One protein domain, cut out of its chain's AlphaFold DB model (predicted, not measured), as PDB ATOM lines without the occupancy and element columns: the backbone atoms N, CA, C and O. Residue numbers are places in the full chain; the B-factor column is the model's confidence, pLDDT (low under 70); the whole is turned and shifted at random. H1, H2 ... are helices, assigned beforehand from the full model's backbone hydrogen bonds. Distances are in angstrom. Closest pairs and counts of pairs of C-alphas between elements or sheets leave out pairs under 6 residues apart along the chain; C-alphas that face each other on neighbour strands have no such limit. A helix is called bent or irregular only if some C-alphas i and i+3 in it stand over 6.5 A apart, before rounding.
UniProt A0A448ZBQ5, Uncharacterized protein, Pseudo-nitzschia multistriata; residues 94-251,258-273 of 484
ATOM      1  N   PRO A  94     141.732 120.273 174.125       52.78
ATOM      2  CA  PRO A  94     142.788 121.275 174.089       52.78
ATOM      3  C   PRO A  94     142.155 122.617 173.716       52.78
ATOM      4  O   PRO A  94     141.203 122.660 172.930       52.78
ATOM      5  N   LYS A  95     142.632 123.720 174.311       53.28
ATOM      6  CA  LYS A  95     142.177 125.054 173.894       53.28
ATOM      7  C   LYS A  95     142.380 125.128 172.378       53.28
ATOM      8  O   LYS A  95     143.512 124.893 171.950       53.28
ATOM      9  N   PRO A  96     141.329 125.393 171.578       47.47
ATOM     10  CA  PRO A  96     141.490 125.443 170.135       47.47
ATOM     11  C   PRO A  96     142.593 126.462 169.822       47.47
ATOM     12  O   PRO A  96     142.647 127.506 170.493       47.47
ATOM     13  N   PRO A  97     143.506 126.163 168.880       49.34
ATOM     14  CA  PRO A  97     144.500 127.140 168.463       49.34
ATOM     15  C   PRO A  97     143.776 128.447 168.119       49.34
ATOM     16  O   PRO A  97     142.708 128.436 167.507       49.34
ATOM     17  N   ARG A  98     144.320 129.594 168.549       49.53
ATOM     18  CA  ARG A  98     143.719 130.915 168.253       49.53
ATOM     19  C   ARG A  98     143.656 131.201 166.750       49.53
ATOM     20  O   ARG A  98     142.922 132.096 166.344       49.53
ATOM     21  N   ASN A  99     144.357 130.405 165.949       48.09
ATOM     22  CA  ASN A  99     144.200 130.328 164.511       48.09
ATOM     23  C   ASN A  99     142.921 129.526 164.253       48.09
ATOM     24  O   ASN A  99     142.942 128.296 164.253       48.09
ATOM     25  N   LYS A 100     141.789 130.224 164.109       50.06
ATOM     26  CA  LYS A 100     140.556 129.618 163.607       50.06
ATOM     27  C   LYS A 100     140.875 129.050 162.225       50.06
ATOM     28  O   LYS A 100     140.959 129.809 161.268       50.06
ATOM     29  N   LEU A 101     141.092 127.742 162.137       47.81
ATOM     30  CA  LEU A 101     141.034 127.038 160.865       47.81
ATOM     31  C   LEU A 101     139.598 127.223 160.367       47.81
ATOM     32  O   LEU A 101     138.656 126.706 160.965       47.81
ATOM     33  N   ILE A 102     139.437 128.097 159.378       51.00
ATOM     34  CA  ILE A 102     138.171 128.343 158.693       51.00
ATOM     35  C   ILE A 102     137.832 127.047 157.946       51.00
ATOM     36  O   ILE A 102     138.720 126.454 157.331       51.00
ATOM     37  N   SER A 103     136.592 126.565 158.049       55.28
ATOM     38  CA  SER A 103     136.173 125.380 157.293       55.28
ATOM     39  C   SER A 103     136.248 125.673 155.792       55.28
ATOM     40  O   SER A 103     136.069 126.816 155.372       55.28
ATOM     41  N   ALA A 104     136.491 124.652 154.968       55.19
ATOM     42  CA  ALA A 104     136.529 124.816 153.513       55.19
ATOM     43  C   ALA A 104     135.233 125.454 152.966       55.19
ATOM     44  O   ALA A 104     135.283 126.302 152.078       55.19
ATOM     45  N   GLU A 105     134.082 125.135 153.566       55.59
ATOM     46  CA  GLU A 105     132.789 125.751 153.241       55.59
ATOM     47  C   GLU A 105     132.713 127.235 153.634       55.59
ATOM     48  O   GLU A 105     132.223 128.051 152.855       55.59
ATOM     49  N   ASP A 106     133.225 127.623 154.809       60.47
ATOM     50  CA  ASP A 106     133.289 129.036 155.215       60.47
ATOM     51  C   ASP A 106     134.302 129.823 154.373       60.47
ATOM     52  O   ASP A 106     134.180 131.041 154.243       60.47
ATOM     53  N   PHE A 107     135.310 129.156 153.808       59.88
ATOM     54  CA  PHE A 107     136.266 129.762 152.887       59.88
ATOM     55  C   PHE A 107     135.637 129.996 151.506       59.88
ATOM     56  O   PHE A 107     135.726 131.104 150.981       59.88
ATOM     57  N   ALA A 108     134.927 129.003 150.960       63.28
ATOM     58  CA  ALA A 108     134.252 129.097 149.663       63.28
ATOM     59  C   ALA A 108     133.084 130.102 149.656       63.28
ATOM     60  O   ALA A 108     132.821 130.745 148.642       63.28
ATOM     61  N   ASN A 109     132.400 130.272 150.791       64.50
ATOM     62  CA  ASN A 109     131.270 131.196 150.923       64.50
ATOM     63  C   ASN A 109     131.679 132.645 151.238       64.50
ATOM     64  O   ASN A 109     130.808 133.500 151.448       64.50
ATOM     65  N   ARG A 110     132.980 132.956 151.301       61.44
ATOM     66  CA  ARG A 110     133.425 134.331 151.544       61.44
ATOM     67  C   ARG A 110     133.207 135.198 150.308       61.44
ATOM     68  O   ARG A 110     133.470 134.757 149.190       61.44
ATOM     69  N   PRO A 111     132.746 136.448 150.497       53.56
ATOM     70  CA  PRO A 111     132.614 137.368 149.385       53.56
ATOM     71  C   PRO A 111     133.991 137.546 148.729       53.56
ATOM     72  O   PRO A 111     134.975 137.745 149.448       53.56
ATOM     73  N   PRO A 112     134.079 137.477 147.387       55.94
ATOM     74  CA  PRO A 112     135.328 137.731 146.691       55.94
ATOM     75  C   PRO A 112     135.850 139.109 147.098       55.94
ATOM     76  O   PRO A 112     135.086 140.074 147.208       55.94
ATOM     77  N   VAL A 113     137.152 139.193 147.372       52.28
ATOM     78  CA  VAL A 113     137.804 140.439 147.774       52.28
ATOM     79  C   VAL A 113     137.788 141.400 146.584       52.28
ATOM     80  O   VAL A 113     138.635 141.337 145.698       52.28
ATOM     81  N   GLY A 114     136.777 142.267 146.533       54.28
ATOM     82  CA  GLY A 114     136.750 143.417 145.637       54.28
ATOM     83  C   GLY A 114     137.576 144.571 146.203       54.28
ATOM     84  O   GLY A 114     137.739 144.682 147.418       54.28
ATOM     85  N   PHE A 115     138.041 145.470 145.332       53.06
ATOM     86  CA  PHE A 115     138.743 146.704 145.723       53.06
ATOM     87  C   PHE A 115     137.909 147.638 146.622       53.06
ATOM     88  O   PHE A 115     138.466 148.547 147.229       53.06
ATOM     89  N   ASP A 116     136.599 147.399 146.723       56.91
ATOM     90  CA  ASP A 116     135.667 148.174 147.547       56.91
ATOM     91  C   ASP A 116     135.579 147.677 149.005       56.91
ATOM     92  O   ASP A 116     134.967 148.336 149.845       56.91
ATOM     93  N   ASN A 117     136.170 146.517 149.319       60.88
ATOM     94  CA  ASN A 117     136.156 145.952 150.667       60.88
ATOM     95  C   ASN A 117     137.427 146.361 151.423       60.88
ATOM     96  O   ASN A 117     138.526 145.893 151.128       60.88
ATOM     97  N   GLU A 118     137.270 147.219 152.430       69.06
ATOM     98  CA  GLU A 118     138.350 147.576 153.350       69.06
ATOM     99  C   GLU A 118     138.537 146.461 154.387       69.06
ATOM    100  O   GLU A 118     137.660 146.206 155.215       69.06
ATOM    101  N   PHE A 119     139.689 145.795 154.348       72.62
ATOM    102  CA  PHE A 119     140.086 144.830 155.371       72.62
ATOM    103  C   PHE A 119     141.001 145.484 156.397       72.62
ATOM    104  O   PHE A 119     141.803 146.360 156.081       72.62
ATOM    105  N   SER A 120     140.880 145.034 157.647       73.31
ATOM    106  CA  SER A 120     141.655 145.580 158.763       73.31
ATOM    107  C   SER A 120     143.122 145.129 158.770       73.31
ATOM    108  O   SER A 120     143.957 145.798 159.378       73.31
ATOM    109  N   SER A 121     143.429 144.004 158.111       72.19
ATOM    110  CA  SER A 121     144.785 143.463 157.947       72.19
ATOM    111  C   SER A 121     144.905 142.547 156.719       72.19
ATOM    112  O   SER A 121     143.894 142.051 156.202       72.19
ATOM    113  N   TYR A 122     146.133 142.261 156.278       72.75
ATOM    114  CA  TYR A 122     146.401 141.265 155.233       72.75
ATOM    115  C   TYR A 122     145.964 139.852 155.645       72.75
ATOM    116  O   TYR A 122     145.438 139.108 154.822       72.75
ATOM    117  N   GLU A 123     146.084 139.506 156.930       70.81
ATOM    118  CA  GLU A 123     145.582 138.232 157.468       70.81
ATOM    119  C   GLU A 123     144.055 138.123 157.353       70.81
ATOM    120  O   GLU A 123     143.529 137.069 157.000       70.81
ATOM    121  N   ASP A 124     143.340 139.222 157.606       68.75
ATOM    122  CA  ASP A 124     141.875 139.292 157.534       68.75
ATOM    123  C   ASP A 124     141.368 139.227 156.082       68.75
ATOM    124  O   ASP A 124     140.377 138.555 155.792       68.75
ATOM    125  N   SER A 125     142.102 139.853 155.152       68.38
ATOM    126  CA  SER A 125     141.843 139.732 153.706       68.38
ATOM    127  C   SER A 125     142.315 138.408 153.103       68.38
ATOM    128  O   SER A 125     141.958 138.104 151.967       68.38
ATOM    129  N   MET A 126     143.103 137.617 153.840       68.75
ATOM    130  CA  MET A 126     143.779 136.415 153.343       68.75
ATOM    131  C   MET A 126     144.631 136.656 152.084       68.75
ATOM    132  O   MET A 126     144.894 135.733 151.314       68.75
ATOM    133  N   ILE A 127     145.086 137.895 151.875       72.19
ATOM    134  CA  ILE A 127     145.957 138.259 150.760       72.19
ATOM    135  C   ILE A 127     147.399 138.182 151.241       72.19
ATOM    136  O   ILE A 127     147.816 138.927 152.125       72.19
ATOM    137  N   ALA A 128     148.193 137.328 150.604       76.88
ATOM    138  CA  ALA A 128     149.633 137.317 150.789       76.88
ATOM    139  C   ALA A 128     150.302 138.124 149.671       76.88
ATOM    140  O   ALA A 128     150.324 137.717 148.510       76.88
ATOM    141  N   LEU A 129     150.882 139.272 150.021       83.12
ATOM    142  CA  LEU A 129     151.751 140.004 149.104       83.12
ATOM    143  C   LEU A 129     153.068 139.235 148.938       83.12
ATOM    144  O   LEU A 129     153.855 139.149 149.886       83.12
ATOM    145  N   SER A 130     153.301 138.685 147.744       83.81
ATOM    146  CA  SER A 130     154.525 137.966 147.385       83.81
ATOM    147  C   SER A 130     155.104 138.474 146.058       83.81
ATOM    148  O   SER A 130     154.397 138.714 145.076       83.81
ATOM    149  N   TRP A 131     156.426 138.620 146.015       89.12
ATOM    150  CA  TRP A 131     157.177 138.963 144.809       89.12
ATOM    151  C   TRP A 131     158.208 137.872 144.526       89.12
ATOM    152  O   TRP A 131     158.744 137.272 145.462       89.12
ATOM    153  N   LEU A 132     158.433 137.586 143.241       89.69
ATOM    154  CA  LEU A 132     159.472 136.665 142.794       89.69
ATOM    155  C   LEU A 132     160.697 137.479 142.397       89.69
ATOM    156  O   LEU A 132     160.647 138.240 141.432       89.69
ATOM    157  N   ASP A 133     161.790 137.283 143.127       90.31
ATOM    158  CA  ASP A 133     163.042 137.971 142.842       90.31
ATOM    159  C   ASP A 133     163.583 137.558 141.463       90.31
ATOM    160  O   ASP A 133     163.438 136.405 141.028       90.31
ATOM    161  N   THR A 134     164.303 138.460 140.796       91.56
ATOM    162  CA  THR A 134     164.928 138.206 139.488       91.56
ATOM    163  C   THR A 134     165.840 136.976 139.542       91.56
ATOM    164  O   THR A 134     165.899 136.178 138.603       91.56
ATOM    165  N   LYS A 135     166.522 136.759 140.675       92.12
ATOM    166  CA  LYS A 135     167.364 135.576 140.899       92.12
ATOM    167  C   LYS A 135     166.553 134.278 140.886       92.12
ATOM    168  O   LYS A 135     166.971 133.319 140.241       92.12
ATOM    169  N   THR A 136     165.414 134.243 141.575       91.00
ATOM    170  CA  THR A 136     164.511 133.084 141.583       91.00
ATOM    171  C   THR A 136     163.880 132.851 140.214       91.00
ATOM    172  O   THR A 136     163.869 131.715 139.751       91.00
ATOM    173  N   CYS A 137     163.469 133.905 139.500       94.25
ATOM    174  CA  CYS A 137     162.963 133.792 138.127       94.25
ATOM    175  C   CYS A 137     163.987 133.140 137.186       94.25
ATOM    176  O   CYS A 137     163.652 132.219 136.438       94.25
ATOM    177  N   ARG A 138     165.261 133.544 137.278       94.75
ATOM    178  CA  ARG A 138     166.356 132.919 136.517       94.75
ATOM    179  C   ARG A 138     166.585 131.459 136.906       94.75
ATOM    180  O   ARG A 138     166.851 130.648 136.026       94.75
ATOM    181  N   GLN A 139     166.468 131.109 138.190       94.94
ATOM    182  CA  GLN A 139     166.583 129.720 138.659       94.94
ATOM    183  C   GLN A 139     165.440 128.830 138.150       94.94
ATOM    184  O   GLN A 139     165.681 127.687 137.751       94.94
ATOM    185  N   ILE A 140     164.207 129.347 138.136       93.81
ATOM    186  CA  ILE A 140     163.047 128.661 137.554       93.81
ATOM    187  C   ILE A 140     163.318 128.391 136.072       93.81
ATOM    188  O   ILE A 140     163.231 127.247 135.630       93.81
ATOM    189  N   TYR A 141     163.736 129.416 135.325       97.31
ATOM    190  CA  TYR A 141     164.023 129.286 133.898       97.31
ATOM    191  C   TYR A 141     165.206 128.352 133.602       97.31
ATOM    192  O   TYR A 141     165.116 127.515 132.708       97.31
ATOM    193  N   SER A 142     166.296 128.408 134.375       96.88
ATOM    194  CA  SER A 142     167.424 127.487 134.183       96.88
ATOM    195  C   SER A 142     167.023 126.033 134.431       96.88
ATOM    196  O   SER A 142     167.450 125.143 133.702       96.88
ATOM    197  N   THR A 143     166.176 125.795 135.439       95.25
ATOM    198  CA  THR A 143     165.651 124.456 135.745       95.25
ATOM    199  C   THR A 143     164.716 123.976 134.634       95.25
ATOM    200  O   THR A 143     164.810 122.825 134.219       95.25
ATOM    201  N   TYR A 144     163.868 124.864 134.105       96.19
ATOM    202  CA  TYR A 144     163.019 124.587 132.947       96.19
ATOM    203  C   TYR A 144     163.840 124.132 131.734       96.19
ATOM    204  O   TYR A 144     163.557 123.083 131.159       96.19
ATOM    205  N   VAL A 145     164.878 124.891 131.365       95.56
ATOM    206  CA  VAL A 145     165.737 124.563 130.217       95.56
ATOM    207  C   VAL A 145     166.454 123.230 130.431       95.56
ATOM    208  O   VAL A 145     166.459 122.406 129.523       95.56
ATOM    209  N   ASP A 146     167.002 122.982 131.624       95.19
ATOM    210  CA  ASP A 146     167.656 121.708 131.956       95.19
ATOM    211  C   ASP A 146     166.689 120.519 131.810       95.19
ATOM    212  O   ASP A 146     167.013 119.532 131.151       95.19
ATOM    213  N   MET A 147     165.462 120.636 132.329       92.75
ATOM    214  CA  MET A 147     164.438 119.597 132.169       92.75
ATOM    215  C   MET A 147     164.065 119.384 130.699       92.75
ATOM    216  O   MET A 147     164.035 118.246 130.237       92.75
ATOM    217  N   MET A 148     163.831 120.458 129.940       91.38
ATOM    218  CA  MET A 148     163.489 120.361 128.518       91.38
ATOM    219  C   MET A 148     164.610 119.716 127.693       91.38
ATOM    220  O   MET A 148     164.323 118.893 126.827       91.38
ATOM    221  N   VAL A 149     165.877 120.038 127.975       92.44
ATOM    222  CA  VAL A 149     167.037 119.438 127.296       92.44
ATOM    223  C   VAL A 149     167.152 117.951 127.628       92.44
ATOM    224  O   VAL A 149     167.251 117.139 126.711       92.44
ATOM    225  N   ARG A 150     167.066 117.571 128.910       89.19
ATOM    226  CA  ARG A 150     167.109 116.156 129.327       89.19
ATOM    227  C   ARG A 150     165.970 115.342 128.720       89.19
ATOM    228  O   ARG A 150     166.171 114.221 128.267       89.19
ATOM    229  N   HIS A 151     164.766 115.905 128.658       87.00
ATOM    230  CA  HIS A 151     163.636 115.209 128.050       87.00
ATOM    231  C   HIS A 151     163.785 115.040 126.535       87.00
ATOM    232  O   HIS A 151     163.358 114.019 125.999       87.00
ATOM    233  N   GLN A 152     164.434 115.982 125.847       87.50
ATOM    234  CA  GLN A 152     164.764 115.825 124.430       87.50
ATOM    235  C   GLN A 152     165.811 114.731 124.186       87.50
ATOM    236  O   GLN A 152     165.718 114.043 123.170       87.50
ATOM    237  N   THR A 153     166.784 114.550 125.089       89.06
ATOM    238  CA  THR A 153     167.842 113.536 124.935       89.06
ATOM    239  C   THR A 153     167.393 112.140 125.343       89.06
ATOM    240  O   THR A 153     167.683 111.178 124.634       89.06
ATOM    241  N   ASP A 154     166.682 112.022 126.464       85.69
ATOM    242  CA  ASP A 154     166.440 110.725 127.099       85.69
ATOM    243  C   ASP A 154     165.146 110.080 126.580       85.69
ATOM    244  O   ASP A 154     165.093 108.868 126.350       85.69
ATOM    245  N   HIS A 155     164.099 110.884 126.352       79.81
ATOM    246  CA  HIS A 155     162.758 110.416 125.988       79.81
ATOM    247  C   HIS A 155     162.046 111.374 125.011       79.81
ATOM    248  O   HIS A 155     161.103 112.073 125.410       79.81
ATOM    249  N   PRO A 156     162.436 111.393 123.721       77.94
ATOM    250  CA  PRO A 156     161.852 112.305 122.743       77.94
ATOM    251  C   PRO A 156     160.329 112.115 122.653       77.94
ATOM    252  O   PRO A 156     159.837 111.019 122.391       77.94
ATOM    253  N   GLY A 157     159.584 113.199 122.887       71.38
ATOM    254  CA  GLY A 157     158.129 113.263 122.709       71.38
ATOM    255  C   GLY A 157     157.268 112.907 123.925       71.38
ATOM    256  O   GLY A 157     156.048 112.913 123.797       71.38
ATOM    257  N   ARG A 158     157.846 112.612 125.100       67.94
ATOM    258  CA  ARG A 158     157.051 112.218 126.284       67.94
ATOM    259  C   ARG A 158     156.660 113.346 127.235       67.94
ATOM    260  O   ARG A 158     155.814 113.116 128.091       67.94
ATOM    261  N   THR A 159     157.240 114.537 127.119       74.12
ATOM    262  CA  THR A 159     156.958 115.629 128.064       74.12
ATOM    263  C   THR A 159     156.350 116.835 127.381       74.12
ATOM    264  O   THR A 159     156.953 117.417 126.479       74.12
ATOM    265  N   SER A 160     155.171 117.237 127.848       83.69
ATOM    266  CA  SER A 160     154.557 118.506 127.479       83.69
ATOM    267  C   SER A 160     155.195 119.657 128.266       83.69
ATOM    268  O   SER A 160     155.636 119.491 129.405       83.69
ATOM    269  N   HIS A 161     155.221 120.849 127.665       87.94
ATOM    270  CA  HIS A 161     155.591 122.098 128.343       87.94
ATOM    271  C   HIS A 161     154.802 122.292 129.651       87.94
ATOM    272  O   HIS A 161     155.351 122.710 130.670       87.94
ATOM    273  N   GLU A 162     153.524 121.919 129.623       87.31
ATOM    274  CA  GLU A 162     152.617 121.974 130.762       87.31
ATOM    275  C   GLU A 162     153.093 121.113 131.937       87.31
ATOM    276  O   GLU A 162     153.160 121.601 133.064       87.31
ATOM    277  N   TYR A 163     153.500 119.863 131.680       88.50
ATOM    278  CA  TYR A 163     154.011 118.972 132.722       88.50
ATOM    279  C   TYR A 163     155.238 119.568 133.421       88.50
ATOM    280  O   TYR A 163     155.306 119.601 134.649       88.50
ATOM    281  N   VAL A 164     156.187 120.108 132.650       90.94
ATOM    282  CA  VAL A 164     157.387 120.742 133.214       90.94
ATOM    283  C   VAL A 164     157.008 121.962 134.060       90.94
ATOM    284  O   VAL A 164     157.550 122.139 135.151       90.94
ATOM    285  N   CYS A 165     156.037 122.769 133.618       91.31
ATOM    286  CA  CYS A 165     155.540 123.901 134.404       91.31
ATOM    287  C   CYS A 165     154.899 123.460 135.728       91.31
ATOM    288  O   CYS A 165     155.144 124.107 136.743       91.31
ATOM    289  N   ARG A 166     154.157 122.342 135.755       86.50
ATOM    290  CA  ARG A 166     153.590 121.773 136.994       86.50
ATOM    291  C   ARG A 166     154.684 121.308 137.965       86.50
ATOM    292  O   ARG A 166     154.608 121.594 139.157       86.50
ATOM    293  N   VAL A 167     155.741 120.660 137.470       86.50
ATOM    294  CA  VAL A 167     156.877 120.240 138.316       86.50
ATOM    295  C   VAL A 167     157.621 121.449 138.892       86.50
ATOM    296  O   VAL A 167     158.005 121.453 140.062       86.50
ATOM    297  N   LEU A 168     157.808 122.507 138.096       88.62
ATOM    298  CA  LEU A 168     158.420 123.752 138.573       88.62
ATOM    299  C   LEU A 168     157.544 124.449 139.615       88.62
ATOM    300  O   LEU A 168     158.063 124.890 140.638       88.62
ATOM    301  N   ALA A 169     156.234 124.509 139.379       85.25
ATOM    302  CA  ALA A 169     155.257 125.046 140.318       85.25
ATOM    303  C   ALA A 169     155.343 124.346 141.680       85.25
ATOM    304  O   ALA A 169     155.488 125.010 142.703       85.25
ATOM    305  N   GLN A 170     155.396 123.011 141.687       81.31
ATOM    306  CA  GLN A 170     155.589 122.222 142.907       81.31
ATOM    307  C   GLN A 170     156.939 122.506 143.581       81.31
ATOM    308  O   GLN A 170     156.993 122.749 144.786       81.31
ATOM    309  N   ARG A 171     158.035 122.520 142.812       84.44
ATOM    310  CA  ARG A 171     159.394 122.714 143.343       84.44
ATOM    311  C   ARG A 171     159.601 124.089 143.977       84.44
ATOM    312  O   ARG A 171     160.309 124.196 144.974       84.44
ATOM    313  N   PHE A 172     159.047 125.131 143.366       85.44
ATOM    314  CA  PHE A 172     159.190 126.516 143.821       85.44
ATOM    315  C   PHE A 172     157.978 127.016 144.613       85.44
ATOM    316  O   PHE A 172     157.989 128.167 145.039       85.44
ATOM    317  N   GLN A 173     156.973 126.159 144.832       81.19
ATOM    318  CA  GLN A 173     155.761 126.444 145.606       81.19
ATOM    319  C   GLN A 173     154.988 127.672 145.093       81.19
ATOM    320  O   GLN A 173     154.492 128.492 145.866       81.19
ATOM    321  N   ILE A 174     154.903 127.788 143.767       85.56
ATOM    322  CA  ILE A 174     154.166 128.834 143.048       85.56
ATOM    323  C   ILE A 174     153.045 128.216 142.217       85.56
ATOM    324  O   ILE A 174     153.089 127.029 141.902       85.56
ATOM    325  N   THR A 175     152.072 129.016 141.790       83.88
ATOM    326  CA  THR A 175     151.031 128.528 140.870       83.88
ATOM    327  C   THR A 175     151.597 128.122 139.502       83.88
ATOM    328  O   THR A 175     152.552 128.723 138.994       83.88
ATOM    329  N   THR A 176     150.965 127.138 138.852       86.12
ATOM    330  CA  THR A 176     151.359 126.662 137.510       86.12
ATOM    331  C   THR A 176     151.369 127.791 136.477       86.12
ATOM    332  O   THR A 176     152.307 127.910 135.689       86.12
ATOM    333  N   TRP A 177     150.377 128.684 136.531       86.62
ATOM    334  CA  TRP A 177     150.284 129.856 135.657       86.62
ATOM    335  C   TRP A 177     151.406 130.862 135.902       86.62
ATOM    336  O   TRP A 177     151.968 131.402 134.947       86.62
ATOM    337  N   ARG A 178     151.782 131.090 137.169       88.94
ATOM    338  CA  ARG A 178     152.911 131.959 137.515       88.94
ATOM    339  C   ARG A 178     154.226 131.362 137.020       88.94
ATOM    340  O   ARG A 178     155.021 132.091 136.434       88.94
ATOM    341  N   ALA A 179     154.428 130.051 137.174       91.25
ATOM    342  CA  ALA A 179     155.595 129.354 136.635       91.25
ATOM    343  C   ALA A 179     155.677 129.473 135.102       91.25
ATOM    344  O   ALA A 179     156.717 129.870 134.574       91.25
ATOM    345  N   ALA A 180     154.575 129.207 134.392       93.25
ATOM    346  CA  ALA A 180     154.499 129.341 132.937       93.25
ATOM    347  C   ALA A 180     154.762 130.787 132.476       93.25
ATOM    348  O   ALA A 180     155.544 131.010 131.551       93.25
ATOM    349  N   GLY A 181     154.191 131.777 133.171       95.12
ATOM    350  CA  GLY A 181     154.425 133.196 132.905       95.12
ATOM    351  C   GLY A 181     155.889 133.600 133.093       95.12
ATOM    352  O   GLY A 181     156.449 134.287 132.241       95.12
ATOM    353  N   VAL A 182     156.547 133.120 134.155       96.06
ATOM    354  CA  VAL A 182     157.990 133.335 134.369       96.06
ATOM    355  C   VAL A 182     158.801 132.731 133.225       96.06
ATOM    356  O   VAL A 182     159.679 133.406 132.690       96.06
ATOM    357  N   VAL A 183     158.501 131.495 132.818       97.06
ATOM    358  CA  VAL A 183     159.196 130.830 131.707       97.06
ATOM    359  C   VAL A 183     159.019 131.610 130.405       97.06
ATOM    360  O   VAL A 183     160.002 131.864 129.711       97.06
ATOM    361  N   GLN A 184     157.796 132.037 130.088       96.50
ATOM    362  CA  GLN A 184     157.503 132.805 128.881       96.50
ATOM    363  C   GLN A 184     158.225 134.159 128.871       96.50
ATOM    364  O   GLN A 184     158.835 134.521 127.863       96.50
ATOM    365  N   LEU A 185     158.191 134.893 129.988       96.56
ATOM    366  CA  LEU A 185     158.855 136.191 130.119       96.56
ATOM    367  C   LEU A 185     160.376 136.058 130.034       96.56
ATOM    368  O   LEU A 185     161.002 136.813 129.297       96.56
ATOM    369  N   GLN A 186     160.969 135.076 130.717       96.44
ATOM    370  CA  GLN A 186     162.411 134.820 130.652       96.44
ATOM    371  C   GLN A 186     162.850 134.373 129.254       96.44
ATOM    372  O   GLN A 186     163.889 134.813 128.762       96.44
ATOM    373  N   HIS A 187     162.036 133.568 128.567       96.19
ATOM    374  CA  HIS A 187     162.307 133.195 127.183       96.19
ATOM    375  C   HIS A 187     162.275 134.413 126.249       96.19
ATOM    376  O   HIS A 187     163.181 134.593 125.437       96.19
ATOM    377  N   ALA A 188     161.268 135.283 126.383       96.00
ATOM    378  CA  ALA A 188     161.179 136.528 125.619       96.00
ATOM    379  C   ALA A 188     162.360 137.466 125.920       96.00
ATOM    380  O   ALA A 188     162.945 138.035 124.998       96.00
ATOM    381  N   GLU A 189     162.757 137.578 127.189       94.94
ATOM    382  CA  GLU A 189     163.930 138.338 127.627       94.94
ATOM    383  C   GLU A 189     165.216 137.807 126.973       94.94
ATOM    384  O   GLU A 189     166.046 138.582 126.498       94.94
ATOM    385  N   GLU A 190     165.376 136.484 126.876       94.69
ATOM    386  CA  GLU A 190     166.521 135.864 126.210       94.69
ATOM    387  C   GLU A 190     166.534 136.130 124.697       94.69
ATOM    388  O   GLU A 190     167.585 136.455 124.139       94.69
ATOM    389  N   GLN A 191     165.376 136.062 124.031       94.56
ATOM    390  CA  GLN A 191     165.256 136.429 122.615       94.56
ATOM    391  C   GLN A 191     165.585 137.910 122.389       94.56
ATOM    392  O   GLN A 191     166.289 138.253 121.440       94.56
ATOM    393  N   MET A 192     165.139 138.792 123.285       94.56
ATOM    394  CA  MET A 192     165.474 140.215 123.244       94.56
ATOM    395  C   MET A 192     166.966 140.450 123.464       94.56
ATOM    396  O   MET A 192     167.564 141.235 122.738       94.56
ATOM    397  N   ARG A 193     167.603 139.714 124.378       95.19
ATOM    398  CA  ARG A 193     169.051 139.804 124.612       95.19
ATOM    399  C   ARG A 193     169.860 139.398 123.375       95.19
ATOM    400  O   ARG A 193     170.925 139.962 123.141       95.19
ATOM    401  N   ARG A 194     169.353 138.451 122.577       95.75
ATOM    402  CA  ARG A 194     169.968 138.023 121.307       95.75
ATOM    403  C   ARG A 194     169.729 139.015 120.168       95.75
ATOM    404  O   ARG A 194     170.651 139.277 119.403       95.75
ATOM    405  N   ASN A 195     168.512 139.547 120.052       96.56
ATOM    406  CA  ASN A 195     168.096 140.340 118.893       96.56
ATOM    407  C   ASN A 195     168.295 141.853 119.083       96.56
ATOM    408  O   ASN A 195     168.724 142.523 118.153       96.56
ATOM    409  N   ASN A 196     167.974 142.392 120.264       95.25
ATOM    410  CA  ASN A 196     167.957 143.828 120.571       95.25
ATOM    411  C   ASN A 196     168.365 144.096 122.038       95.25
ATOM    412  O   ASN A 196     167.514 144.455 122.860       95.25
ATOM    413  N   PRO A 197     169.655 143.945 122.395       92.75
ATOM    414  CA  PRO A 197     170.111 144.088 123.779       92.75
ATOM    415  C   PRO A 197     169.920 145.504 124.347       92.75
ATOM    416  O   PRO A 197     169.772 145.658 125.552       92.75
ATOM    417  N   GLU A 198     169.869 146.536 123.500       92.62
ATOM    418  CA  GLU A 198     169.724 147.940 123.922       92.62
ATOM    419  C   GLU A 198     168.364 148.254 124.568       92.62
ATOM    420  O   GLU A 198     168.238 149.232 125.302       92.62
ATOM    421  N   LEU A 199     167.343 147.429 124.315       91.69
ATOM    422  CA  LEU A 199     165.997 147.617 124.868       91.69
ATOM    423  C   LEU A 199     165.843 147.041 126.286       91.69
ATOM    424  O   LEU A 199     164.822 147.271 126.932       91.69
ATOM    425  N   LEU A 200     166.832 146.291 126.778       91.44
ATOM    426  CA  LEU A 200     166.827 145.718 128.122       91.44
ATOM    427  C   LEU A 200     167.377 146.728 129.134       91.44
ATOM    428  O   LEU A 200     168.584 146.903 129.280       91.44
ATOM    429  N   CYS A 201     166.482 147.379 129.874       93.12
ATOM    430  CA  CYS A 201     166.850 148.316 130.937       93.12
ATOM    431  C   CYS A 201     167.018 147.601 132.290       93.12
ATOM    432  O   CYS A 201     166.163 147.709 133.170       93.12
ATOM    433  N   GLU A 202     168.129 146.880 132.474       90.62
ATOM    434  CA  GLU A 202     168.387 146.099 133.699       90.62
ATOM    435  C   GLU A 202     168.423 146.963 134.973       90.62
ATOM    436  O   GLU A 202     167.894 146.553 136.005       90.62
ATOM    437  N   GLU A 203     168.976 148.180 134.905       94.00
ATOM    438  CA  GLU A 203     169.027 149.105 136.050       94.00
ATOM    439  C   GLU A 203     167.626 149.527 136.520       94.00
ATOM    440  O   GLU A 203     167.351 149.583 137.719       94.00
ATOM    441  N   GLN A 204     166.714 149.785 135.578       93.69
ATOM    442  CA  GLN A 204     165.332 150.151 135.897       93.69
ATOM    443  C   GLN A 204     164.566 148.969 136.491       93.69
ATOM    444  O   GLN A 204     163.783 149.156 137.421       93.69
ATOM    445  N   ALA A 205     164.810 147.756 135.984       91.62
ATOM    446  CA  ALA A 205     164.215 146.538 136.520       91.62
ATOM    447  C   ALA A 205     164.667 146.278 137.967       91.62
ATOM    448  O   ALA A 205     163.824 146.031 138.827       91.62
ATOM    449  N   GLN A 206     165.967 146.416 138.253       93.25
ATOM    450  CA  GLN A 206     166.512 146.278 139.610       93.25
ATOM    451  C   GLN A 206     165.925 147.321 140.565       93.25
ATOM    452  O   GLN A 206     165.465 146.980 141.652       93.25
ATOM    453  N   TRP A 207     165.863 148.587 140.141       96.56
ATOM    454  CA  TRP A 207     165.265 149.649 140.949       96.56
ATOM    455  C   TRP A 207     163.779 149.392 141.254       96.56
ATOM    456  O   TRP A 207     163.317 149.612 142.379       96.56
ATOM    457  N   ALA A 208     163.019 148.906 140.267       94.62
ATOM    458  CA  ALA A 208     161.613 148.558 140.445       94.62
ATOM    459  C   ALA A 208     161.439 147.385 141.425       94.62
ATOM    460  O   ALA A 208     160.606 147.466 142.327       94.62
ATOM    461  N   GLU A 209     162.253 146.337 141.295       93.62
ATOM    462  CA  GLU A 209     162.267 145.179 142.196       93.62
ATOM    463  C   GLU A 209     162.572 145.589 143.644       93.62
ATOM    464  O   GLU A 209     161.809 145.257 144.554       93.62
ATOM    465  N   GLU A 210     163.621 146.386 143.866       93.00
ATOM    466  CA  GLU A 210     163.973 146.904 145.194       93.00
ATOM    467  C   GLU A 210     162.837 147.730 145.808       93.00
ATOM    468  O   GLU A 210     162.534 147.605 146.998       93.00
ATOM    469  N   THR A 211     162.172 148.549 144.990       95.94
ATOM    470  CA  THR A 211     161.048 149.385 145.422       95.94
ATOM    471  C   THR A 211     159.836 148.539 145.812       95.94
ATOM    472  O   THR A 211     159.235 148.775 146.861       95.94
ATOM    473  N   ILE A 212     159.492 147.524 145.015       92.06
ATOM    474  CA  ILE A 212     158.392 146.598 145.314       92.06
ATOM    475  C   ILE A 212     158.690 145.822 146.596       92.06
ATOM    476  O   ILE A 212     157.855 145.783 147.500       92.06
ATOM    477  N   MET A 213     159.896 145.268 146.723       89.12
ATOM    478  CA  MET A 213     160.301 144.514 147.909       89.12
ATOM    479  C   MET A 213     160.301 145.374 149.171       89.12
ATOM    480  O   MET A 213     159.879 144.914 150.237       89.12
ATOM    481  N   LYS A 214     160.715 146.641 149.060       91.69
ATOM    482  CA  LYS A 214     160.613 147.608 150.152       91.69
ATOM    483  C   LYS A 214     159.156 147.857 150.539       91.69
ATOM    484  O   LYS A 214     158.837 147.725 151.717       91.69
ATOM    485  N   ASN A 215     158.278 148.121 149.571       92.69
ATOM    486  CA  ASN A 215     156.852 148.356 149.817       92.69
ATOM    487  C   ASN A 215     156.179 147.153 150.489       92.69
ATOM    488  O   ASN A 215     155.452 147.330 151.460       92.69
ATOM    489  N   ILE A 216     156.473 145.933 150.028       89.25
ATOM    490  CA  ILE A 216     155.996 144.701 150.666       89.25
ATOM    491  C   ILE A 216     156.510 144.636 152.108       89.25
ATOM    492  O   ILE A 216     155.738 144.415 153.035       89.25
ATOM    493  N   SER A 217     157.804 144.877 152.333       88.00
ATOM    494  CA  SER A 217     158.370 144.832 153.685       88.00
ATOM    495  C   SER A 217     157.765 145.875 154.631       88.00
ATOM    496  O   SER A 217     157.526 145.563 155.796       88.00
ATOM    497  N   ASP A 218     157.478 147.079 154.133       90.06
ATOM    498  CA  ASP A 218     156.852 148.156 154.898       90.06
ATOM    499  C   ASP A 218     155.385 147.823 155.223       90.06
ATOM    500  O   ASP A 218     154.935 148.086 156.341       90.06
ATOM    501  N   ALA A 219     154.677 147.169 154.296       87.06
ATOM    502  CA  ALA A 219     153.303 146.702 154.465       87.06
ATOM    503  C   ALA A 219     153.170 145.622 155.558       87.06
ATOM    504  O   ALA A 219     152.311 145.728 156.423       87.06
ATOM    505  N   TYR A 220     154.062 144.629 155.604       85.44
ATOM    506  CA  TYR A 220     154.055 143.641 156.698       85.44
ATOM    507  C   TYR A 220     154.550 144.241 158.027       85.44
ATOM    508  O   TYR A 220     154.063 143.911 159.110       85.44
ATOM    509  N   LYS A 221     155.503 145.182 157.972       87.12
ATOM    510  CA  LYS A 221     156.037 145.839 159.172       87.12
ATOM    511  C   LYS A 221     154.988 146.689 159.892       87.12
ATOM    512  O   LYS A 221     155.022 146.746 161.123       87.12
ATOM    513  N   SER A 222     154.080 147.345 159.166       85.69
ATOM    514  CA  SER A 222     152.988 148.121 159.771       85.69
ATOM    515  C   SER A 222     152.019 147.228 160.558       85.69
ATOM    516  O   SER A 222     151.563 147.622 161.633       85.69
ATOM    517  N   GLU A 223     151.803 145.996 160.097       83.00
ATOM    518  CA  GLU A 223     150.939 144.992 160.729       83.00
ATOM    519  C   GLU A 223     151.641 144.138 161.794       83.00
ATOM    520  O   GLU A 223     151.006 143.329 162.467       83.00
ATOM    521  N   ARG A 224     152.947 144.346 162.011       80.56
ATOM    522  CA  ARG A 224     153.797 143.524 162.898       80.56
ATOM    523  C   ARG A 224     153.883 142.052 162.471       80.56
ATOM    524  O   ARG A 224     154.194 141.198 163.300       80.56
ATOM    525  N   SER A 225     153.656 141.773 161.194       76.25
ATOM    526  CA  SER A 225     153.809 140.461 160.569       76.25
ATOM    527  C   SER A 225     155.129 140.392 159.781       76.25
ATOM    528  O   SER A 225     155.848 141.384 159.611       76.25
ATOM    529  N   HIS A 226     155.523 139.190 159.355       75.56
ATOM    530  CA  HIS A 226     156.700 138.983 158.509       75.56
ATOM    531  C   HIS A 226     156.266 138.598 157.094       75.56
ATOM    532  O   HIS A 226     155.325 137.820 156.955       75.56
ATOM    533  N   PRO A 227     156.942 139.111 156.046       72.88
ATOM    534  CA  PRO A 227     156.610 138.744 154.684       72.88
ATOM    535  C   PRO A 227     156.890 137.251 154.446       72.88
ATOM    536  O   PRO A 227     157.918 136.744 154.911       72.88
ATOM    537  N   PRO A 228     156.042 136.574 153.656       66.31
ATOM    538  CA  PRO A 228     156.094 135.128 153.442       66.31
ATOM    539  C   PRO A 228     157.418 134.618 152.843       66.31
ATOM    540  O   PRO A 228     157.825 133.495 153.113       66.31
ATOM    541  N   ASN A 229     158.135 135.452 152.079       60.84
ATOM    542  CA  ASN A 229     159.305 135.030 151.294       60.84
ATOM    543  C   ASN A 229     160.682 135.311 151.933       60.84
ATOM    544  O   ASN A 229     161.705 135.025 151.314       60.84
ATOM    545  N   ARG A 230     160.780 135.854 153.160       52.66
ATOM    546  CA  ARG A 230     162.090 136.126 153.805       52.66
ATOM    547  C   ARG A 230     162.523 135.020 154.767       52.66
ATOM    548  O   ARG A 230     162.705 135.238 155.961       52.66
ATOM    549  N   GLY A 231     162.766 133.831 154.226       44.28
ATOM    550  CA  GLY A 231     163.451 132.755 154.939       44.28
ATOM    551  C   GLY A 231     164.967 132.820 154.758       44.28
ATOM    552  O   GLY A 231     165.523 132.108 153.927       44.28
ATOM    553  N   HIS A 232     165.669 133.624 155.558       37.59
ATOM    554  CA  HIS A 232     167.110 133.431 155.733       37.59
ATOM    555  C   HIS A 232     167.299 132.244 156.695       37.59
ATOM    556  O   HIS A 232     167.149 132.399 157.900       37.59
ATOM    557  N   GLY A 233     167.577 131.045 156.169       40.41
ATOM    558  CA  GLY A 233     167.987 129.895 156.994       40.41
ATOM    559  C   GLY A 233     166.896 128.890 157.393       40.41
ATOM    560  O   GLY A 233     166.820 128.505 158.553       40.41
ATOM    561  N   GLY A 234     166.089 128.415 156.441       41.50
ATOM    562  CA  GLY A 234     165.497 127.066 156.503       41.50
ATOM    563  C   GLY A 234     164.398 126.775 157.537       41.50
ATOM    564  O   GLY A 234     163.960 125.633 157.597       41.50
ATOM    565  N   GLN A 235     163.930 127.745 158.335       45.50
ATOM    566  CA  GLN A 235     162.877 127.508 159.345       45.50
ATOM    567  C   GLN A 235     161.661 128.445 159.286       45.50
ATOM    568  O   GLN A 235     160.802 128.385 160.164       45.50
ATOM    569  N   HIS A 236     161.532 129.289 158.264       46.16
ATOM    570  CA  HIS A 236     160.343 130.132 158.120       46.16
ATOM    571  C   HIS A 236     159.372 129.528 157.114       46.16
ATOM    572  O   HIS A 236     159.794 129.045 156.067       46.16
ATOM    573  N   GLN A 237     158.097 129.514 157.509       50.62
ATOM    574  CA  GLN A 237     156.990 128.853 156.828       50.62
ATOM    575  C   GLN A 237     157.037 129.159 155.329       50.62
ATOM    576  O   GLN A 237     156.860 130.323 154.968       50.62
ATOM    577  N   PRO A 238     157.299 128.159 154.467       54.62
ATOM    578  CA  PRO A 238     157.142 128.350 153.043       54.62
ATOM    579  C   PRO A 238     155.689 128.737 152.806       54.62
ATOM    580  O   PRO A 238     154.776 127.953 153.067       54.62
ATOM    581  N   PHE A 239     155.464 129.970 152.380       58.47
ATOM    582  CA  PHE A 239     154.191 130.314 151.790       58.47
ATOM    583  C   PHE A 239     154.073 129.505 150.506       58.47
ATOM    584  O   PHE A 239     154.791 129.754 149.541       58.47
ATOM    585  N   VAL A 240     153.219 128.490 150.552       59.88
ATOM    586  CA  VAL A 240     152.896 127.667 149.398       59.88
ATOM    587  C   VAL A 240     151.702 128.318 148.730       59.88
ATOM    588  O   VAL A 240     150.614 128.348 149.307       59.88
ATOM    589  N   GLU A 241     151.906 128.878 147.538       64.44
ATOM    590  CA  GLU A 241     150.771 129.240 146.695       64.44
ATOM    591  C   GLU A 241     150.003 127.967 146.371       64.44
ATOM    592  O   GLU A 241     150.610 126.968 145.986       64.44
ATOM    593  N   ASP A 242     148.682 128.004 146.520       60.16
ATOM    594  CA  ASP A 242     147.832 126.891 146.117       60.16
ATOM    595  C   ASP A 242     148.057 126.604 144.618       60.16
ATOM    596  O   ASP A 242     147.706 127.449 143.785       60.16
ATOM    597  N   PRO A 243     148.665 125.461 144.246       51.75
ATOM    598  CA  PRO A 243     149.052 125.190 142.866       51.75
ATOM    599  C   PRO A 243     147.848 125.060 141.923       51.75
ATOM    600  O   PRO A 243     148.019 125.259 140.716       51.75
ATOM    601  N   VAL A 244     146.657 124.769 142.464       55.00
ATOM    602  CA  VAL A 244     145.393 124.636 141.716       55.00
ATOM    603  C   VAL A 244     144.640 125.966 141.625       55.00
ATOM    604  O   VAL A 244     143.769 126.140 140.777       55.00
ATOM    605  N   GLY A 245     145.079 126.966 142.392       49.56
ATOM    606  CA  GLY A 245     144.474 128.284 142.428       49.56
ATOM    607  C   GLY A 245     143.178 128.283 143.234       49.56
ATOM    608  O   GLY A 245     142.244 127.535 142.982       49.56
ATOM    609  N   ILE A 246     143.084 129.228 144.165       47.50
ATOM    610  CA  ILE A 246     141.932 129.474 145.053       47.50
ATOM    611  C   ILE A 246     140.662 129.952 144.294       47.50
ATOM    612  O   ILE A 246     139.637 130.305 144.879       47.50
ATOM    613  N   HIS A 247     140.678 129.959 142.964       43.25
ATOM    614  CA  HIS A 247     139.556 130.381 142.138       43.25
ATOM    615  C   HIS A 247     139.218 129.279 141.155       43.25
ATOM    616  O   HIS A 247     140.093 128.892 140.392       43.25
ATOM    617  N   GLY A 248     137.957 128.826 141.176       43.38
ATOM    618  CA  GLY A 248     137.337 127.828 140.292       43.38
ATOM    619  C   GLY A 248     137.436 128.138 138.793       43.38
ATOM    620  O   GLY A 248     136.433 128.335 138.116       43.38
ATOM    621  N   LEU A 249     138.669 128.197 138.305       42.69
ATOM    622  CA  LEU A 249     139.128 128.258 136.925       42.69
ATOM    623  C   LEU A 249     139.991 127.027 136.587       42.69
ATOM    624  O   LEU A 249     140.347 126.855 135.426       42.69
ATOM    625  N   GLY A 250     140.329 126.186 137.574       46.88
ATOM    626  CA  GLY A 250     140.734 124.796 137.349       46.88
ATOM    627  C   GLY A 250     139.507 123.902 137.160       46.88
ATOM    628  O   GLY A 250     138.407 124.279 137.576       46.88
ATOM    629  N   GLU A 251     139.678 122.742 136.517       45.72
ATOM    630  CA  GLU A 251     138.608 121.741 136.434       45.72
ATOM    631  C   GLU A 251     138.080 121.452 137.854       45.72
ATOM    632  O   GLU A 251     138.876 121.173 138.754       45.72
ATOM    633  N   SER A 258     142.365 118.818 150.681       60.47
ATOM    634  CA  SER A 258     143.568 119.148 151.438       60.47
ATOM    635  C   SER A 258     144.844 118.855 150.649       60.47
ATOM    636  O   SER A 258     144.948 117.836 149.970       60.47
ATOM    637  N   TRP A 259     145.846 119.720 150.816       62.53
ATOM    638  CA  TRP A 259     147.181 119.553 150.245       62.53
ATOM    639  C   TRP A 259     148.194 119.301 151.361       62.53
ATOM    640  O   TRP A 259     148.198 119.997 152.378       62.53
ATOM    641  N   ALA A 260     149.076 118.322 151.168       63.72
ATOM    642  CA  ALA A 260     150.180 118.050 152.081       63.72
ATOM    643  C   ALA A 260     151.507 118.117 151.308       63.72
ATOM    644  O   ALA A 260     151.679 117.347 150.362       63.72
ATOM    645  N   PRO A 261     152.460 118.988 151.693       57.88
ATOM    646  CA  PRO A 261     153.771 119.011 151.058       57.88
ATOM    647  C   PRO A 261     154.513 117.707 151.363       57.88
ATOM    648  O   PRO A 261     154.523 117.248 152.509       57.88
ATOM    649  N   THR A 262     155.122 117.093 150.354       63.31
ATOM    650  CA  THR A 262     156.010 115.926 150.477       63.31
ATOM    651  C   THR A 262     157.452 116.388 150.334       63.31
ATOM    652  O   THR A 262     157.776 117.070 149.365       63.31
ATOM    653  N   ASP A 263     158.308 116.019 151.287       60.25
ATOM    654  CA  ASP A 263     159.728 116.386 151.245       60.25
ATOM    655  C   ASP A 263     160.506 115.513 150.241       60.25
ATOM    656  O   ASP A 263     161.498 115.966 149.669       60.25
ATOM    657  N   ASP A 264     160.034 114.286 149.989       70.75
ATOM    658  CA  ASP A 264     160.633 113.321 149.064       70.75
ATOM    659  C   ASP A 264     159.558 112.564 148.254       70.75
ATOM    660  O   ASP A 264     158.417 112.389 148.690       70.75
ATOM    661  N   ILE A 265     159.939 112.086 147.067       70.00
ATOM    662  CA  ILE A 265     159.129 111.242 146.180       70.00
ATOM    663  C   ILE A 265     158.843 109.890 146.842       70.00
ATOM    664  O   ILE A 265     157.751 109.352 146.680       70.00
ATOM    665  N   TYR A 266     159.780 109.347 147.623       72.06
ATOM    666  CA  TYR A 266     159.581 108.068 148.315       72.06
ATOM    667  C   TYR A 266     158.537 108.145 149.439       72.06
ATOM    668  O   TYR A 266     157.872 107.154 149.733       72.06
ATOM    669  N   ASP A 267     158.318 109.332 150.008       78.19
ATOM    670  CA  ASP A 267     157.265 109.563 151.001       78.19
ATOM    671  C   ASP A 267     155.875 109.693 150.361       78.19
ATOM    672  O   ASP A 267     154.860 109.643 151.062       78.19
ATOM    673  N   LEU A 268     155.803 109.856 149.036       73.31
ATOM    674  CA  LEU A 268     154.551 110.083 148.320       73.31
ATOM    675  C   LEU A 268     153.618 108.876 148.421       73.31
ATOM    676  O   LEU A 268     152.437 109.058 148.700       73.31
ATOM    677  N   GLU A 269     154.139 107.653 148.287       80.75
ATOM    678  CA  GLU A 269     153.344 106.427 148.442       80.75
ATOM    679  C   GLU A 269     152.769 106.302 149.858       80.75
ATOM    680  O   GLU A 269     151.590 105.991 150.035       80.75
ATOM    681  N   ALA A 270     153.575 106.611 150.879       85.31
ATOM    682  CA  ALA A 270     153.136 106.569 152.269       85.31
ATOM    683  C   ALA A 270     152.061 107.628 152.558       85.31
ATOM    684  O   ALA A 270     151.063 107.332 153.221       85.31
ATOM    685  N   LYS A 271     152.225 108.856 152.046       81.50
ATOM    686  CA  LYS A 271     151.217 109.917 152.207       81.50
ATOM    687  C   LYS A 271     149.947 109.636 151.413       81.50
ATOM    688  O   LYS A 271     148.871 109.937 151.918       81.50
ATOM    689  N   LEU A 272     150.055 109.017 150.239       82.62
ATOM    690  CA  LEU A 272     148.906 108.585 149.446       82.62
ATOM    691  C   LEU A 272     148.118 107.494 150.176       82.62
ATOM    692  O   LEU A 272     146.904 107.607 150.312       82.62
ATOM    693  N   HIS A 273     148.797 106.497 150.749       86.12
ATOM    694  CA  HIS A 273     148.133 105.486 151.574       86.12
ATOM    695  C   HIS A 273     147.449 106.108 152.803       86.12
ATOM    696  O   HIS A 273     146.357 105.693 153.186       86.12
TER     697      HIS A 273
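What this domain is: This is residues 94 to 251 and 258 to 273 of the 484 residues of an uncharacterized protein of Pseudo-nitzschia multistriata (UniProt A0A448ZBQ5). Two long helices, H3 and H5, cross near their middles and, with the shorter H4 packed on both, make a small three-helix core. The longest helix, H6, runs along one side of this core with little contact, while the short helices H1, H2 and H7 sit away from the core and touch no helix. The printed part has 174 residues, with seven named helices in the order H1 to H7 and no named strand; the class is all helix. The whole is loose, with a radius of gyration of the C-alphas of 19.4 A, and spans 57 by 47 by 34 A.

How they stand to each other: Start with H1, residues 104 to 108, and H2, residues 122 to 125, which touch no helix. Go on to H3, residues 134 to 154, and H4, residues 161 to 172: they touch, closest at the C-alphas of Ile 140 and Leu 168, 6.8 A apart, at a steep tilt of 47 degrees, opposite ways. H5, residues 176 to 195, touches H3 with residues 179 to 187 alone; the closest C-alphas are those of Tyr 141 and Val 183, 5.5 A apart, and the lines are about perpendicular at 90 degrees. H4 and H5 touch too, closest at the C-alphas of Ala 169 and Thr 176, 5.1 A apart, and at 72 degrees are only just about perpendicular. H6, residues 202 to 223, is close to H3 but not clearly touching: the C-alphas of Thr 134 and Glu 209 are 7.9 A apart. H2 and H6 are only just apart, closest at 8.0 A. H7, residues 266 to 273, touches no helix. In H1, H3, H4 and H5 every O i to N i+4 pair is within hydrogen-bond range, in H6 17 of 18 and in H7 3 of 4; H2 is too short for such a pair.

Where its parts are: Find C-alpha 104 at (136.529, 124.816, 153.513), where H1 begins. H3 begins at C-alpha 134, (164.928, 138.206, 139.488), and is 30.2 A long from first to last C-alpha; H4 measures 16.5 A, H5 28.5 A and H6 32.2 A. H7 is 12.2 A long and ends at C-alpha 273, (148.133, 105.486, 151.574); it is neither bent nor irregular, but only just, with C-alphas 266 and 269 6.5 A apart.

The domain as a whole: The two C-alphas farthest apart, those of Pro 94 and Asn 195, are 63.6 A apart. Residues 94 to 103 and 152 to 158, of which 152 to 154 belong to H3, stand free. The link from H1 to H2 is long, and residues 224 to 251 hold no named element. Residues 252 to 257 are not printed; look across this cut from C-alpha 251 to C-alpha 258 and the gap is 16.0 A. The mean pLDDT of the printed part is 76.6, and 59 residues are under 70, among them 94 to 118, 228 to 251 and 258 to 263.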